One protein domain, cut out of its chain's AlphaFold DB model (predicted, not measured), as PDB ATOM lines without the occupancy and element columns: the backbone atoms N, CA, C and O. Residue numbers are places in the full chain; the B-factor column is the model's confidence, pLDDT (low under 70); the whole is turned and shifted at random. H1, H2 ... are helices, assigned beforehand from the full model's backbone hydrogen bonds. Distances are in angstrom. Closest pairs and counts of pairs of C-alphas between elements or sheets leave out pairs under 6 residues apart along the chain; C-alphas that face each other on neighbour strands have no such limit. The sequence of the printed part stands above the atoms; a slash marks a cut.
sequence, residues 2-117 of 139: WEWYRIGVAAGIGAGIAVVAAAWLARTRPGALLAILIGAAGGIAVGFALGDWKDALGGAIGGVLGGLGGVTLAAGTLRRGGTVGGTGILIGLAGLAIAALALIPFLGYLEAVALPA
ATOM      1  N   TRP A   2      51.546   8.412 -23.899       77.44
ATOM      2  CA  TRP A   2      50.639   7.465 -24.567       77.44
ATOM      3  C   TRP A   2      51.194   6.034 -24.728       77.44
ATOM      4  O   TRP A   2      50.489   5.073 -24.444       77.44
ATOM      5  N   GLU A   3      52.472   5.879 -25.088       79.44
ATOM      6  CA  GLU A   3      53.108   4.553 -25.224       79.44
ATOM      7  C   GLU A   3      53.229   3.797 -23.899       79.44
ATOM      8  O   GLU A   3      52.848   2.638 -23.808       79.44
ATOM      9  N   TRP A   4      53.687   4.460 -22.834       77.56
ATOM     10  CA  TRP A   4      53.772   3.844 -21.504       77.56
ATOM     11  C   TRP A   4      52.399   3.405 -20.984       77.56
ATOM     12  O   TRP A   4      52.265   2.339 -20.391       77.56
ATOM     13  N   TYR A   5      51.361   4.200 -21.240       79.31
ATOM     14  CA  TYR A   5      49.995   3.822 -20.899       79.31
ATOM     15  C   TYR A   5      49.560   2.542 -21.629       79.31
ATOM     16  O   TYR A   5      49.078   1.616 -20.984       79.31
ATOM     17  N   ARG A   6      49.800   2.441 -22.941       83.56
ATOM     18  CA  ARG A   6      49.443   1.258 -23.744       83.56
ATOM     19  C   ARG A   6      50.166  -0.013 -23.303       83.56
ATOM     20  O   ARG A   6      49.514  -1.045 -23.164       83.56
ATOM     21  N   ILE A   7      51.458   0.080 -22.989       82.94
ATOM     22  CA  ILE A   7      52.233  -1.045 -22.444       82.94
ATOM     23  C   ILE A   7      51.638  -1.503 -21.105       82.94
ATOM     24  O   ILE A   7      51.462  -2.701 -20.883       82.94
ATOM     25  N   GLY A   8      51.295  -0.559 -20.221       82.88
ATOM     26  CA  GLY A   8      50.670  -0.852 -18.928       82.88
ATOM     27  C   GLY A   8      49.287  -1.500 -19.059       82.88
ATOM     28  O   GLY A   8      49.004  -2.476 -18.366       82.88
ATOM     29  N   VAL A   9      48.454  -1.006 -19.980       86.31
ATOM     30  CA  VAL A   9      47.133  -1.575 -20.292       86.31
ATOM     31  C   VAL A   9      47.279  -2.998 -20.833       86.31
ATOM     32  O   VAL A   9      46.619  -3.910 -20.338       86.31
ATOM     33  N   ALA A  10      48.177  -3.220 -21.800       88.44
ATOM     34  CA  ALA A  10      48.430  -4.543 -22.364       88.44
ATOM     35  C   ALA A  10      48.884  -5.535 -21.282       88.44
ATOM     36  O   ALA A  10      48.358  -6.647 -21.205       88.44
ATOM     37  N   ALA A  11      49.810  -5.118 -20.411       86.12
ATOM     38  CA  ALA A  11      50.289  -5.920 -19.288       86.12
ATOM     39  C   ALA A  11      49.165  -6.285 -18.304       86.12
ATOM     40  O   ALA A  11      49.013  -7.458 -17.958       86.12
ATOM     41  N   GLY A  12      48.353  -5.312 -17.882       86.94
ATOM     42  CA  GLY A  12      47.251  -5.549 -16.946       86.94
ATOM     43  C   GLY A  12      46.147  -6.436 -17.535       86.94
ATOM     44  O   GLY A  12      45.683  -7.365 -16.875       86.94
ATOM     45  N   ILE A  13      45.795  -6.247 -18.812       89.12
ATOM     46  CA  ILE A  13      44.833  -7.117 -19.502       89.12
ATOM     47  C   ILE A  13      45.384  -8.541 -19.629       89.12
ATOM     48  O   ILE A  13      44.673  -9.496 -19.315       89.12
ATOM     49  N   GLY A  14      46.652  -8.702 -20.024       90.62
ATOM     50  CA  GLY A  14      47.311 -10.008 -20.054       90.62
ATOM     51  C   GLY A  14      47.244 -10.704 -18.692       90.62
ATOM     52  O   GLY A  14      46.855 -11.872 -18.609       90.62
ATOM     53  N   ALA A  15      47.546  -9.974 -17.613       90.75
ATOM     54  CA  ALA A  15      47.466 -10.486 -16.249       90.75
ATOM     55  C   ALA A  15      46.040 -10.919 -15.874       90.75
ATOM     56  O   ALA A  15      45.853 -12.020 -15.351       90.75
ATOM     57  N   GLY A  16      45.034 -10.099 -16.186       90.06
ATOM     58  CA  GLY A  16      43.625 -10.415 -15.955       90.06
ATOM     59  C   GLY A  16      43.173 -11.672 -16.702       90.06
ATOM     60  O   GLY A  16      42.598 -12.571 -16.086       90.06
ATOM     61  N   ILE A  17      43.517 -11.802 -17.990       92.25
ATOM     62  CA  ILE A  17      43.237 -13.002 -18.803       92.25
ATOM     63  C   ILE A  17      43.834 -14.248 -18.142       92.25
ATOM     64  O   ILE A  17      43.164 -15.275 -18.010       92.25
ATOM     65  N   ALA A  18      45.082 -14.155 -17.688       93.06
ATOM     66  CA  ALA A  18      45.775 -15.258 -17.041       93.06
ATOM     67  C   ALA A  18      45.119 -15.667 -15.711       93.06
ATOM     68  O   ALA A  18      44.993 -16.859 -15.425       93.06
ATOM     69  N   VAL A  19      44.669 -14.695 -14.907       93.94
ATOM     70  CA  VAL A  19      43.960 -14.937 -13.638       93.94
ATOM     71  C   VAL A  19      42.602 -15.587 -13.886       93.94
ATOM     72  O   VAL A  19      42.262 -16.558 -13.206       93.94
ATOM     73  N   VAL A  20      41.853 -15.116 -14.888       94.56
ATOM     74  CA  VAL A  20      40.589 -15.741 -15.298       94.56
ATOM     75  C   VAL A  20      40.833 -17.179 -15.742       94.56
ATOM     76  O   VAL A  20      40.161 -18.085 -15.259       94.56
ATOM     77  N   ALA A  21      41.830 -17.429 -16.594       92.88
ATOM     78  CA  ALA A  21      42.167 -18.784 -17.026       92.88
ATOM     79  C   ALA A  21      42.581 -19.675 -15.838       92.88
ATOM     80  O   ALA A  21      42.135 -20.818 -15.715       92.88
ATOM     81  N   ALA A  22      43.382 -19.145 -14.912       92.44
ATOM     82  CA  ALA A  22      43.822 -19.869 -13.726       92.44
ATOM     83  C   ALA A  22      42.660 -20.255 -12.802       92.44
ATOM     84  O   ALA A  22      42.683 -21.349 -12.238       92.44
ATOM     85  N   ALA A  23      41.629 -19.412 -12.689       93.06
ATOM     86  CA  ALA A  23      40.452 -19.670 -11.860       93.06
ATOM     87  C   ALA A  23      39.778 -21.015 -12.188       93.06
ATOM     88  O   ALA A  23      39.280 -21.699 -11.294       93.06
ATOM     89  N   TRP A  24      39.817 -21.417 -13.460       93.50
ATOM     90  CA  TRP A  24      39.175 -22.635 -13.951       93.50
ATOM     91  C   TRP A  24      40.161 -23.786 -14.175       93.50
ATOM     92  O   TRP A  24      39.815 -24.948 -13.958       93.50
ATOM     93  N   LEU A  25      41.400 -23.488 -14.583       91.75
ATOM     94  CA  LEU A  25      42.362 -24.509 -15.003       91.75
ATOM     95  C   LEU A  25      43.385 -24.907 -13.922       91.75
ATOM     96  O   LEU A  25      44.008 -25.962 -14.043       91.75
ATOM     97  N   ALA A  26      43.557 -24.146 -12.834       89.88
ATOM     98  CA  ALA A  26      44.628 -24.391 -11.852       89.88
ATOM     99  C   ALA A  26      44.488 -25.691 -11.030       89.88
ATOM    100  O   ALA A  26      45.380 -26.029 -10.247       89.88
ATOM    101  N   ARG A  27      43.394 -26.447 -11.198       88.50
ATOM    102  CA  ARG A  27      43.174 -27.731 -10.512       88.50
ATOM    103  C   ARG A  27      44.236 -28.772 -10.868       88.50
ATOM    104  O   ARG A  27      44.601 -29.587 -10.022       88.50
ATOM    105  N   THR A  28      44.716 -28.772 -12.109       91.62
ATOM    106  CA  THR A  28      45.699 -29.743 -12.602       91.62
ATOM    107  C   THR A  28      47.005 -29.044 -12.974       91.62
ATOM    108  O   THR A  28      47.014 -27.882 -13.370       91.62
ATOM    109  N   ARG A  29      48.134 -29.760 -12.869       88.69
ATOM    110  CA  ARG A  29      49.443 -29.258 -13.329       88.69
ATOM    111  C   ARG A  29      49.432 -28.810 -14.804       88.69
ATOM    112  O   ARG A  29      49.903 -27.706 -15.059       88.69
ATOM    113  N   PRO A  30      48.894 -29.593 -15.765       91.75
ATOM    114  CA  PRO A  30      48.791 -29.128 -17.149       91.75
ATOM    115  C   PRO A  30      47.855 -27.925 -17.296       91.75
ATOM    116  O   PRO A  30      48.176 -27.007 -18.040       91.75
ATOM    117  N   GLY A  31      46.745 -27.871 -16.552       90.50
ATOM    118  CA  GLY A  31      45.839 -26.722 -16.590       90.50
ATOM    119  C   GLY A  31      46.486 -25.434 -16.065       90.50
ATOM    120  O   GLY A  31      46.324 -24.375 -16.661       90.50
ATOM    121  N   ALA A  32      47.302 -25.524 -15.016       90.94
ATOM    122  CA  ALA A  32      48.093 -24.401 -14.522       90.94
ATOM    123  C   ALA A  32      49.063 -23.844 -15.581       90.94
ATOM    124  O   ALA A  32      49.155 -22.631 -15.754       90.94
ATOM    125  N   LEU A  33      49.759 -24.721 -16.315       94.50
ATOM    126  CA  LEU A  33      50.627 -24.304 -17.421       94.50
ATOM    127  C   LEU A  33      49.818 -23.670 -18.556       94.50
ATOM    128  O   LEU A  33      50.187 -22.606 -19.045       94.50
ATOM    129  N   LEU A  34      48.687 -24.277 -18.928       95.38
ATOM    130  CA  LEU A  34      47.792 -23.727 -19.945       95.38
ATOM    131  C   LEU A  34      47.273 -22.338 -19.563       95.38
ATOM    132  O   LEU A  34      47.238 -21.469 -20.421       95.38
ATOM    133  N   ALA A  35      46.940 -22.086 -18.296       93.00
ATOM    134  CA  ALA A  35      46.499 -20.765 -17.848       93.00
ATOM    135  C   ALA A  35      47.570 -19.680 -18.057       93.00
ATOM    136  O   ALA A  35      47.257 -18.587 -18.525       93.00
ATOM    137  N   ILE A  36      48.834 -19.995 -17.761       94.31
ATOM    138  CA  ILE A  36      49.968 -19.085 -17.985       94.31
ATOM    139  C   ILE A  36      50.156 -18.829 -19.484       94.31
ATOM    140  O   ILE A  36      50.328 -17.685 -19.896       94.31
ATOM    141  N   LEU A  37      50.084 -19.882 -20.304       96.69
ATOM    142  CA  LEU A  37      50.218 -19.770 -21.757       96.69
ATOM    143  C   LEU A  37      49.069 -18.970 -22.383       96.69
ATOM    144  O   LEU A  37      49.324 -18.125 -23.234       96.69
ATOM    145  N   ILE A  38      47.827 -19.184 -21.937       95.88
ATOM    146  CA  ILE A  38      46.647 -18.418 -22.367       95.88
ATOM    147  C   ILE A  38      46.809 -16.949 -21.983       95.88
ATOM    148  O   ILE A  38      46.568 -16.073 -22.806       95.88
ATOM    149  N   GLY A  39      47.260 -16.675 -20.757       93.56
ATOM    150  CA  GLY A  39      47.575 -15.328 -20.295       93.56
ATOM    151  C   GLY A  39      48.609 -14.628 -21.168       93.56
ATOM    152  O   GLY A  39      48.379 -13.515 -21.635       93.56
ATOM    153  N   ALA A  40      49.737 -15.293 -21.426       94.31
ATOM    154  CA  ALA A  40      50.808 -14.759 -22.257       94.31
ATOM    155  C   ALA A  40      50.348 -14.529 -23.704       94.31
ATOM    156  O   ALA A  40      50.538 -13.441 -24.239       94.31
ATOM    157  N   ALA A  41      49.696 -15.518 -24.323       95.75
ATOM    158  CA  ALA A  41      49.190 -15.416 -25.690       95.75
ATOM    159  C   ALA A  41      48.103 -14.338 -25.823       95.75
ATOM    160  O   ALA A  41      48.132 -13.548 -26.765       95.75
ATOM    161  N   GLY A  42      47.183 -14.262 -24.858       92.94
ATOM    162  CA  GLY A  42      46.148 -13.233 -24.797       92.94
ATOM    163  C   GLY A  42      46.740 -11.835 -24.624       92.94
ATOM    164  O   GLY A  42      46.362 -10.919 -25.347       92.94
ATOM    165  N   GLY A  43      47.726 -11.679 -23.738       90.25
ATOM    166  CA  GLY A  43      48.452 -10.423 -23.560       90.25
ATOM    167  C   GLY A  43      49.215  -9.987 -24.815       90.25
ATOM    168  O   GLY A  43      49.155  -8.818 -25.184       90.25
ATOM    169  N   ILE A  44      49.872 -10.919 -25.515       92.62
ATOM    170  CA  ILE A  44      50.537 -10.656 -26.803       92.62
ATOM    171  C   ILE A  44      49.524 -10.176 -27.843       92.62
ATOM    172  O   ILE A  44      49.745  -9.149 -28.483       92.62
ATOM    173  N   ALA A  45      48.408 -10.895 -27.997       93.62
ATOM    174  CA  ALA A  45      47.365 -10.553 -28.961       93.62
ATOM    175  C   ALA A  45      46.774  -9.160 -28.690       93.62
ATOM    176  O   ALA A  45      46.634  -8.358 -29.610       93.62
ATOM    177  N   VAL A  46      46.492  -8.845 -27.421       90.38
ATOM    178  CA  VAL A  46      45.999  -7.524 -27.006       90.38
ATOM    179  C   VAL A  46      47.046  -6.439 -27.245       90.38
ATOM    180  O   VAL A  46      46.709  -5.370 -27.744       90.38
ATOM    181  N   GLY A  47      48.316  -6.700 -26.938       89.38
ATOM    182  CA  GLY A  47      49.386  -5.735 -27.171       89.38
ATOM    183  C   GLY A  47      49.574  -5.406 -28.654       89.38
ATOM    184  O   GLY A  47      49.661  -4.231 -29.002       89.38
ATOM    185  N   PHE A  48      49.523  -6.403 -29.542       91.12
ATOM    186  CA  PHE A  48      49.521  -6.157 -30.990       91.12
ATOM    187  C   PHE A  48      48.270  -5.413 -31.470       91.12
ATOM    188  O   PHE A  48      48.372  -4.571 -32.357       91.12
ATOM    189  N   ALA A  49      47.103  -5.676 -30.877       89.88
ATOM    190  CA  ALA A  49      45.881  -4.942 -31.205       89.88
ATOM    191  C   ALA A  49      45.941  -3.468 -30.759       89.88
ATOM    192  O   ALA A  49      45.337  -2.608 -31.396       89.88
ATOM    193  N   LEU A  50      46.666  -3.170 -29.676       84.50
ATOM    194  CA  LEU A  50      46.871  -1.807 -29.186       84.50
ATOM    195  C   LEU A  50      47.914  -1.064 -30.021       84.50
ATOM    196  O   LEU A  50      47.675   0.090 -30.382       84.50
ATOM    197  N   GLY A  51      49.019  -1.724 -30.386       87.25
ATOM    198  CA  GLY A  51      49.671  -1.413 -31.654       87.25
ATOM    199  C   GLY A  51      51.062  -1.985 -31.913       87.25
ATOM    200  O   GLY A  51      51.243  -2.502 -33.006       87.25
ATOM    201  N   ASP A  52      52.044  -1.895 -31.006       89.25
ATOM    202  CA  ASP A  52      53.440  -2.227 -31.362       89.25
ATOM    203  C   ASP A  52      54.010  -3.436 -30.608       89.25
ATOM    204  O   ASP A  52      53.472  -3.893 -29.598       89.25
ATOM    205  N   TRP A  53      55.162  -3.943 -31.057       91.69
ATOM    206  CA  TRP A  53      55.792  -5.124 -30.444       91.69
ATOM    207  C   TRP A  53      56.133  -4.930 -28.952       91.69
ATOM    208  O   TRP A  53      56.142  -5.893 -28.184       91.69
ATOM    209  N   LYS A  54      56.382  -3.686 -28.519       90.00
ATOM    210  CA  LYS A  54      56.628  -3.336 -27.109       90.00
ATOM    211  C   LYS A  54      55.379  -3.540 -26.248       90.00
ATOM    212  O   LYS A  54      55.490  -4.029 -25.125       90.00
ATOM    213  N   ASP A  55      54.204  -3.208 -26.785       88.94
ATOM    214  CA  ASP A  55      52.917  -3.419 -26.116       88.94
ATOM    215  C   ASP A  55      52.644  -4.923 -25.983       88.94
ATOM    216  O   ASP A  55      52.244  -5.395 -24.919       88.94
ATOM    217  N   ALA A  56      52.944  -5.697 -27.034       90.25
ATOM    218  CA  ALA A  56      52.855  -7.158 -27.017       90.25
ATOM    219  C   ALA A  56      53.797  -7.787 -25.978       90.25
ATOM    220  O   ALA A  56      53.394  -8.702 -25.258       90.25
ATOM    221  N   LEU A  57      55.023  -7.272 -25.845       91.19
ATOM    222  CA  LEU A  57      55.971  -7.723 -24.827       91.19
ATOM    223  C   LEU A  57      55.460  -7.422 -23.409       91.19
ATOM    224  O   LEU A  57      55.519  -8.288 -22.536       91.19
ATOM    225  N   GLY A  58      54.913  -6.222 -23.188       88.44
ATOM    226  CA  GLY A  58      54.283  -5.841 -21.920       88.44
ATOM    227  C   GLY A  58      53.118  -6.763 -21.562       88.44
ATOM    228  O   GLY A  58      53.071  -7.300 -20.454       88.44
ATOM    229  N   GLY A  59      52.236  -7.024 -22.529       89.31
ATOM    230  CA  GLY A  59      51.133  -7.971 -22.395       89.31
ATOM    231  C   GLY A  59      51.584  -9.394 -22.078       89.31
ATOM    232  O   GLY A  59      51.027 -10.022 -21.178       89.31
ATOM    233  N   ALA A  60      52.628  -9.885 -22.749       92.94
ATOM    234  CA  ALA A  60      53.209 -11.198 -22.479       92.94
ATOM    235  C   ALA A  60      53.705 -11.308 -21.030       92.94
ATOM    236  O   ALA A  60      53.364 -12.258 -20.323       92.94
ATOM    237  N   ILE A  61      54.485 -10.320 -20.577       92.44
ATOM    238  CA  ILE A  61      55.052 -10.284 -19.223       92.44
ATOM    239  C   ILE A  61      53.929 -10.232 -18.186       92.44
ATOM    240  O   ILE A  61      53.928 -11.021 -17.239       92.44
ATOM    241  N   GLY A  62      52.949  -9.349 -18.385       90.31
ATOM    242  CA  GLY A  62      51.783  -9.243 -17.515       90.31
ATOM    243  C   GLY A  62      50.989 -10.548 -17.446       90.31
ATOM    244  O   GLY A  62      50.677 -11.018 -16.354       90.31
ATOM    245  N   GLY A  63      50.761 -11.201 -18.587       93.38
ATOM    246  CA  GLY A  63      50.110 -12.508 -18.663       93.38
ATOM    247  C   GLY A  63      50.850 -13.609 -17.910       93.38
ATOM    248  O   GLY A  63      50.235 -14.360 -17.153       93.38
ATOM    249  N   VAL A  64      52.176 -13.678 -18.034       95.06
ATOM    250  CA  VAL A  64      52.978 -14.656 -17.285       95.06
ATOM    251  C   VAL A  64      52.898 -14.395 -15.779       95.06
ATOM    252  O   VAL A  64      52.634 -15.322 -15.009       95.06
ATOM    253  N   LEU A  65      53.084 -13.146 -15.341       92.50
ATOM    254  CA  LEU A  65      53.059 -12.784 -13.920       92.50
ATOM    255  C   LEU A  65      51.669 -12.981 -13.297       92.50
ATOM    256  O   LEU A  65      51.555 -13.568 -12.217       92.50
ATOM    257  N   GLY A  66      50.614 -12.557 -13.996       90.38
ATOM    258  CA  GLY A  66      49.227 -12.777 -13.590       90.38
ATOM    259  C   GLY A  66      48.877 -14.260 -13.528       90.38
ATOM    260  O   GLY A  66      48.232 -14.697 -12.578       90.38
ATOM    261  N   GLY A  67      49.379 -15.063 -14.469       91.56
ATOM    262  CA  GLY A  67      49.185 -16.510 -14.482       91.56
ATOM    263  C   GLY A  67      49.845 -17.187 -13.286       91.56
ATOM    264  O   GLY A  67      49.199 -17.964 -12.589       91.56
ATOM    265  N   LEU A  68      51.101 -16.853 -12.980       92.75
ATOM    266  CA  LEU A  68      51.807 -17.390 -11.810       92.75
ATOM    267  C   LEU A  68      51.091 -17.042 -10.494       92.75
ATOM    268  O   LEU A  68      50.918 -17.911  -9.631       92.75
ATOM    269  N   GLY A  69      50.643 -15.791 -10.349       90.06
ATOM    270  CA  GLY A  69      49.877 -15.338  -9.187       90.06
ATOM    271  C   GLY A  69      48.511 -16.022  -9.080       90.06
ATOM    272  O   GLY A  69      48.191 -16.617  -8.048       90.06
ATOM    273  N   GLY A  70      47.734 -15.998 -10.166       90.94
ATOM    274  CA  GLY A  70      46.396 -16.579 -10.257       90.94
ATOM    275  C   GLY A  70      46.387 -18.087 -10.032       90.94
ATOM    276  O   GLY A  70      45.571 -18.587  -9.261       90.94
ATOM    277  N   VAL A  71      47.342 -18.818 -10.618       94.44
ATOM    278  CA  VAL A  71      47.500 -20.266 -10.410       94.44
ATOM    279  C   VAL A  71      47.828 -20.570  -8.955       94.44
ATOM    280  O   VAL A  71      47.237 -21.481  -8.380       94.44
ATOM    281  N   THR A  72      48.749 -19.823  -8.340       92.31
ATOM    282  CA  THR A  72      49.128 -20.047  -6.936       92.31
ATOM    283  C   THR A  72      47.933 -19.820  -6.008       92.31
ATOM    284  O   THR A  72      47.712 -20.608  -5.086       92.31
ATOM    285  N   LEU A  73      47.136 -18.784  -6.281       91.62
ATOM    286  CA  LEU A  73      45.922 -18.482  -5.531       91.62
ATOM    287  C   LEU A  73      44.861 -19.576  -5.715       91.62
ATOM    288  O   LEU A  73      44.425 -20.161  -4.727       91.62
ATOM    289  N   ALA A  74      44.498 -19.902  -6.958       92.62
ATOM    290  CA  ALA A  74      43.443 -20.865  -7.279       92.62
ATOM    291  C   ALA A  74      43.802 -22.306  -6.873       92.62
ATOM    292  O   ALA A  74      42.980 -23.032  -6.317       92.62
ATOM    293  N   ALA A  75      45.049 -22.737  -7.077       91.50
ATOM    294  CA  ALA A  75      45.494 -24.039  -6.588       91.50
ATOM    295  C   ALA A  75      45.524 -24.077  -5.050       91.50
ATOM    296  O   ALA A  75      45.185 -25.097  -4.447       91.50
ATOM    297  N   GLY A  76      45.913 -22.972  -4.406       90.69
ATOM    298  CA  GLY A  76      45.925 -22.837  -2.952       90.69
ATOM    299  C   GLY A  76      44.529 -22.908  -2.332       90.69
ATOM    300  O   GLY A  76      44.348 -23.602  -1.333       90.69
ATOM    301  N   THR A  77      43.530 -22.250  -2.924       91.94
ATOM    302  CA  THR A  77      42.138 -22.289  -2.446       91.94
ATOM    303  C   THR A  77      41.524 -23.679  -2.595       91.94
ATOM    304  O   THR A  77      40.923 -24.181  -1.644       91.94
ATOM    305  N   LEU A  78      41.738 -24.350  -3.732       91.00
ATOM    306  CA  LEU A  78      41.245 -25.715  -3.957       91.00
ATOM    307  C   LEU A  78      41.876 -26.721  -2.985       91.00
ATOM    308  O   LEU A  78      41.183 -27.579  -2.443       91.00
ATOM    309  N   ARG A  79      43.179 -26.593  -2.692       89.69
ATOM    310  CA  ARG A  79      43.869 -27.441  -1.696       89.69
ATOM    311  C   ARG A  79      43.359 -27.244  -0.269       89.69
ATOM    312  O   ARG A  79      43.499 -28.151   0.544       89.69
ATOM    313  N   ARG A  80      42.781 -26.080   0.036       89.19
ATOM    314  CA  ARG A  80      42.187 -25.750   1.342       89.19
ATOM    315  C   ARG A  80      40.710 -26.159   1.450       89.19
ATOM    316  O   ARG A  80      40.065 -25.793   2.424       89.19
ATOM    317  N   GLY A  81      40.180 -26.901   0.472       88.81
ATOM    318  CA  GLY A  81      38.801 -27.403   0.474       88.81
ATOM    319  C   GLY A  81      37.787 -26.521  -0.266       88.81
ATOM    320  O   GLY A  81      36.589 -26.760  -0.154       88.81
ATOM    321  N   GLY A  82      38.234 -25.513  -1.025       88.88
ATOM    322  CA  GLY A  82      37.345 -24.706  -1.866       88.88
ATOM    323  C   GLY A  82      36.699 -25.514  -3.000       88.88
ATOM    324  O   GLY A  82      37.300 -26.441  -3.544       88.88
ATOM    325  N   THR A  83      35.478 -25.144  -3.400       93.19
ATOM    326  CA  THR A  83      34.790 -25.775  -4.538       93.19
ATOM    327  C   THR A  83      35.303 -25.220  -5.865       93.19
ATOM    328  O   THR A  83      35.687 -24.051  -5.954       93.19
ATOM    329  N   VAL A  84      35.284 -26.045  -6.918       90.00
ATOM    330  CA  VAL A  84      35.731 -25.636  -8.262       90.00
ATOM    331  C   VAL A  84      34.893 -24.471  -8.790       90.00
ATOM    332  O   VAL A  84      35.456 -23.474  -9.225       90.00
ATOM    333  N   GLY A  85      33.562 -24.558  -8.686       92.00
ATOM    334  CA  GLY A  85      32.662 -23.505  -9.165       92.00
ATOM    335  C   GLY A  85      32.805 -22.193  -8.390       92.00
ATOM    336  O   GLY A  85      32.962 -21.140  -8.998       92.00
ATOM    337  N   GLY A  86      32.822 -22.249  -7.052       90.62
ATOM    338  CA  GLY A  86      32.958 -21.046  -6.224       90.62
ATOM    339  C   GLY A  86      34.308 -20.354  -6.413       90.62
ATOM    340  O   GLY A  86      34.367 -19.137  -6.578       90.62
ATOM    341  N   THR A  87      35.391 -21.134  -6.467       91.25
ATOM    342  CA  THR A  87      36.741 -20.618  -6.738       91.25
ATOM    343  C   THR A  87      36.824 -19.998  -8.132       91.25
ATOM    344  O   THR A  87      37.330 -18.885  -8.271       91.25
ATOM    345  N   GLY A  88      36.294 -20.692  -9.144       90.81
ATOM    346  CA  GLY A  88      36.273 -20.230 -10.530       90.81
ATOM    347  C   GLY A  88      35.553 -18.893 -10.689       90.81
ATOM    348  O   GLY A  88      36.093 -17.974 -11.300       90.81
ATOM    349  N   ILE A  89      34.377 -18.749 -10.073       94.69
ATOM    350  CA  ILE A  89      33.589 -17.512 -10.132       94.69
ATOM    351  C   ILE A  89      34.305 -16.367  -9.411       94.69
ATOM    352  O   ILE A  89      34.498 -15.309 -10.002       94.69
ATOM    353  N   LEU A  90      34.727 -16.556  -8.155       92.38
ATOM    354  CA  LEU A  90      35.309 -15.467  -7.361       92.38
ATOM    355  C   LEU A  90      36.655 -14.993  -7.921       92.38
ATOM    356  O   LEU A  90      36.880 -13.791  -8.054       92.38
ATOM    357  N   ILE A  91      37.544 -15.924  -8.281       92.56
ATOM    358  CA  ILE A  91      38.853 -15.579  -8.855       92.56
ATOM    359  C   ILE A  91      38.689 -15.078 -10.293       92.56
ATOM    360  O   ILE A  91      39.392 -14.155 -10.695       92.56
ATOM    361  N   GLY A  92      37.731 -15.618 -11.049       91.44
ATOM    362  CA  GLY A  92      37.389 -15.119 -12.378       91.44
ATOM    363  C   GLY A  92      36.913 -13.667 -12.342       91.44
ATOM    364  O   GLY A  92      37.439 -12.835 -13.076       91.44
ATOM    365  N   LEU A  93      35.986 -13.329 -11.440       91.62
ATOM    366  CA  LEU A  93      35.536 -11.948 -11.234       91.62
ATOM    367  C   LEU A  93      36.683 -11.030 -10.801       91.62
ATOM    368  O   LEU A  93      36.784  -9.912 -11.297       91.62
ATOM    369  N   ALA A  94      37.582 -11.505  -9.935       89.25
ATOM    370  CA  ALA A  94      38.778 -10.753  -9.570       89.25
ATOM    371  C   ALA A  94      39.704 -10.515 -10.778       89.25
ATOM    372  O   ALA A  94      40.215  -9.414 -10.945       89.25
ATOM    373  N   GLY A  95      39.883 -11.509 -11.653       87.69
ATOM    374  CA  GLY A  95      40.650 -11.368 -12.894       87.69
ATOM    375  C   GLY A  95      40.035 -10.361 -13.870       87.69
ATOM    376  O   GLY A  95      40.758  -9.575 -14.478       87.69
ATOM    377  N   LEU A  96      38.704 -10.325 -13.970       87.62
ATOM    378  CA  LEU A  96      37.993  -9.299 -14.739       87.62
ATOM    379  C   LEU A  96      38.162  -7.907 -14.125       87.62
ATOM    380  O   LEU A  96      38.369  -6.944 -14.858       87.62
ATOM    381  N   ALA A  97      38.119  -7.797 -12.795       87.94
ATOM    382  CA  ALA A  97      38.369  -6.536 -12.104       87.94
ATOM    383  C   ALA A  97      39.796  -6.023 -12.359       87.94
ATOM    384  O   ALA A  97      39.954  -4.845 -12.652       87.94
ATOM    385  N   ILE A  98      40.806  -6.903 -12.341       84.50
ATOM    386  CA  ILE A  98      42.199  -6.580 -12.710       84.50
ATOM    387  C   ILE A  98      42.265  -6.056 -14.154       84.50
ATOM    388  O   ILE A  98      42.786  -4.976 -14.416       84.50
ATOM    389  N   ALA A  99      41.645  -6.762 -15.105       81.00
ATOM    390  CA  ALA A  99      41.609  -6.308 -16.497       81.00
ATOM    391  C   ALA A  99      40.911  -4.942 -16.661       81.00
ATOM    392  O   ALA A  99      41.341  -4.124 -17.474       81.00
ATOM    393  N   ALA A 100      39.855  -4.677 -15.888       79.25
ATOM    394  CA  ALA A 100      39.161  -3.392 -15.900       79.25
ATOM    395  C   ALA A 100      40.003  -2.270 -15.267       79.25
ATOM    396  O   ALA A 100      40.048  -1.163 -15.797       79.25
ATOM    397  N   LEU A 101      40.699  -2.552 -14.165       78.69
ATOM    398  CA  LEU A 101      41.603  -1.607 -13.503       78.69
ATOM    399  C   LEU A 101      42.799  -1.240 -14.383       78.69
ATOM    400  O   LEU A 101      43.274  -0.108 -14.312       78.69
ATOM    401  N   ALA A 102      43.233  -2.139 -15.270       76.38
ATOM    402  CA  ALA A 102      44.278  -1.858 -16.250       76.38
ATOM    403  C   ALA A 102      43.934  -0.695 -17.201       76.38
ATOM    404  O   ALA A 102      44.846  -0.059 -17.724       76.38
ATOM    405  N   LEU A 103      42.644  -0.389 -17.404       67.44
ATOM    406  CA  LEU A 103      42.177   0.760 -18.196       67.44
ATOM    407  C   LEU A 103      42.339   2.096 -17.453       67.44
ATOM    408  O   LEU A 103      42.227   3.160 -18.058       67.44
ATOM    409  N   ILE A 104      42.598   2.067 -16.145       70.88
ATOM    410  CA  ILE A 104      42.900   3.268 -15.374       70.88
ATOM    411  C   ILE A 104      44.404   3.560 -15.529       70.88
ATOM    412  O   ILE A 104      45.234   2.678 -15.282       70.88
ATOM    413  N   PRO A 105      44.800   4.786 -15.927       56.19
ATOM    414  CA  PRO A 105      46.205   5.133 -16.113       56.19
ATOM    415  C   PRO A 105      47.064   4.779 -14.893       56.19
ATOM    416  O   PRO A 105      46.677   5.043 -13.759       56.19
ATOM    417  N   PHE A 106      48.248   4.206 -15.140       55.66
ATOM    418  CA  PHE A 106      49.244   3.766 -14.144       55.66
ATOM    419  C   PHE A 106      48.886   2.544 -13.277       55.66
ATOM    420  O   PHE A 106      49.795   1.953 -12.690       55.66
ATOM    421  N   LEU A 107      47.629   2.096 -13.231       58.88
ATOM    422  CA  LEU A 107      47.229   0.953 -12.399       58.88
ATOM    423  C   LEU A 107      47.757  -0.392 -12.918       58.88
ATOM    424  O   LEU A 107      48.180  -1.215 -12.111       58.88
ATOM    425  N   GLY A 108      47.882  -0.572 -14.236       57.78
ATOM    426  CA  GLY A 108      48.451  -1.802 -14.807       57.78
ATOM    427  C   GLY A 108      49.897  -2.091 -14.363       57.78
ATOM    428  O   GLY A 108      50.264  -3.243 -14.133       57.78
ATOM    429  N   TYR A 109      50.715  -1.052 -14.149       56.88
ATOM    430  CA  TYR A 109      52.067  -1.219 -13.598       56.88
ATOM    431  C   TYR A 109      52.040  -1.627 -12.123       56.88
ATOM    432  O   TYR A 109      52.824  -2.478 -11.699       56.88
ATOM    433  N   LEU A 110      51.130  -1.039 -11.342       63.12
ATOM    434  CA  LEU A 110      50.961  -1.381  -9.932       63.12
ATOM    435  C   LEU A 110      50.498  -2.825  -9.770       63.12
ATOM    436  O   LEU A 110      51.031  -3.527  -8.920       63.12
ATOM    437  N   GLU A 111      49.576  -3.299 -10.602       61.62
ATOM    438  CA  GLU A 111      49.103  -4.684 -10.569       61.62
ATOM    439  C   GLU A 111      50.198  -5.685 -10.947       61.62
ATOM    440  O   GLU A 111      50.390  -6.680 -10.238       61.62
ATOM    441  N   ALA A 112      50.972  -5.389 -11.998       63.12
ATOM    442  CA  ALA A 112      52.091  -6.222 -12.437       63.12
ATOM    443  C   ALA A 112      53.137  -6.440 -11.329       63.12
ATOM    444  O   ALA A 112      53.738  -7.512 -11.247       63.12
ATOM    445  N   VAL A 113      53.329  -5.453 -10.449       69.62
ATOM    446  CA  VAL A 113      54.246  -5.548  -9.303       69.62
ATOM    447  C   VAL A 113      53.551  -6.100  -8.052       69.62
ATOM    448  O   VAL A 113      54.133  -6.894  -7.308       69.62
ATOM    449  N   ALA A 114      52.300  -5.717  -7.802       72.25
ATOM    450  CA  ALA A 114      51.571  -6.082  -6.593       72.25
ATOM    451  C   ALA A 114      51.236  -7.577  -6.545       72.25
ATOM    452  O   ALA A 114      51.366  -8.194  -5.489       72.25
ATOM    453  N   LEU A 115      50.857  -8.186  -7.670       71.94
ATOM    454  CA  LEU A 115      50.507  -9.609  -7.730       71.94
ATOM    455  C   LEU A 115      51.659 -10.544  -7.310       71.94
ATOM    456  O   LEU A 115      51.446 -11.360  -6.404       71.94
ATOM    457  N   PRO A 116      52.885 -10.442  -7.865       70.75
ATOM    458  CA  PRO A 116      54.004 -11.269  -7.415       70.75
ATOM    459  C   PRO A 116      54.410 -10.962  -5.968       70.75
ATOM    460  O   PRO A 116      54.743 -11.883  -5.218       70.75
ATOM    461  N   ALA A 117      54.319  -9.702  -5.529       76.06
ATOM    462  CA  ALA A 117      54.598  -9.329  -4.144       76.06
ATOM    463  C   ALA A 117      53.602  -9.969  -3.156       76.06
ATOM    464  O   ALA A 117      53.996 -10.515  -2.120       76.06
TER     465      ALA A 117
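AT A GLANCE: This is residues 2 to 117 of the 139 residues of an uncharacterized protein of Actinobacteria bacterium 13_1_20CM_3_68_10 (UniProt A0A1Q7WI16). An elongated bundle of helices: the three long helices H1, H2 and H3 pack together as a triangle, H4 packs along H1 on the side away from H2, and the short H5 folds back slantwise over H1 and H3. The bundle is up and down, each of its five helices running against the one before it in the chain. The printed part has 116 residues with five named helices, in the order H1 H2 H3 H4 H5, and no named strand; its class is all helix. It is compact, with a radius of gyration of the C-alphas of 13.1 A, and the C-alphas span 44 by 24 by 21 A.

HOW THE PARTS SIT: H1, residues 2 to 25, is a hub that touches four other helices. H2, residues 29 to 50, forms a helical hairpin with H1: they touch at a shallow tilt of 26 degrees, opposite ways, and their closest C-alphas, those of Gly 14 and Gly 43, are 3.7 A apart. H3, residues 53 to 79, the other hub, touches H1 at a shallow tilt of 29 degrees, the same way, with the C-alphas of Ala 11 and Gly 59 closest at 3.8 A. H2 and H3 form a hairpin too, with the C-alphas of Gly 47 and Ala 56 closest at 3.8 A. H4, residues 84 to 101, touches H1 at a shallow tilt of 3 degrees, opposite ways, with the C-alphas of Gly 16 and Gly 95 closest at 4.4 A. H3 touches H4 with residues 70 to 78 alone. H5, residues 107 to 117, touches residues 8 to 15 of H1 alone, at a steep tilt of 46 degrees, with the C-alphas of Gly 12 and Gly 108 closest at 4.5 A. H5 also touches residues 62 to 69 of H3 alone, and H4 and H5 only just touch, with 3 pairs of C-alphas within 8 A. H2 is apart from H4 and H5. Every O i to N i+4 pair is within hydrogen-bond range in H2, H3 and H4; in H1 19 of 20 are, in H5 6 of 7.

IN THESE COORDINATES: H1 begins at C-alpha 2 (50.639, 7.465, -24.567) and is 34.4 A long from first to last C-alpha. H2 measures 31.8 A, H3 38.3 A, H4 25.3 A and H5 15.1 A. H3 ends at C-alpha 79 (43.869, -27.441, -1.696), and H5 at C-alpha 117 (54.598, -9.329, -4.144).

THE WHOLE: The two C-alphas farthest apart, those of Trp 2 and Gly 81, are 44.5 A apart. The printed part has no cut, and its four links between helices are tight. The mean pLDDT of the printed part is 86.7; residue 103 and residues 105 to 113 are under 70.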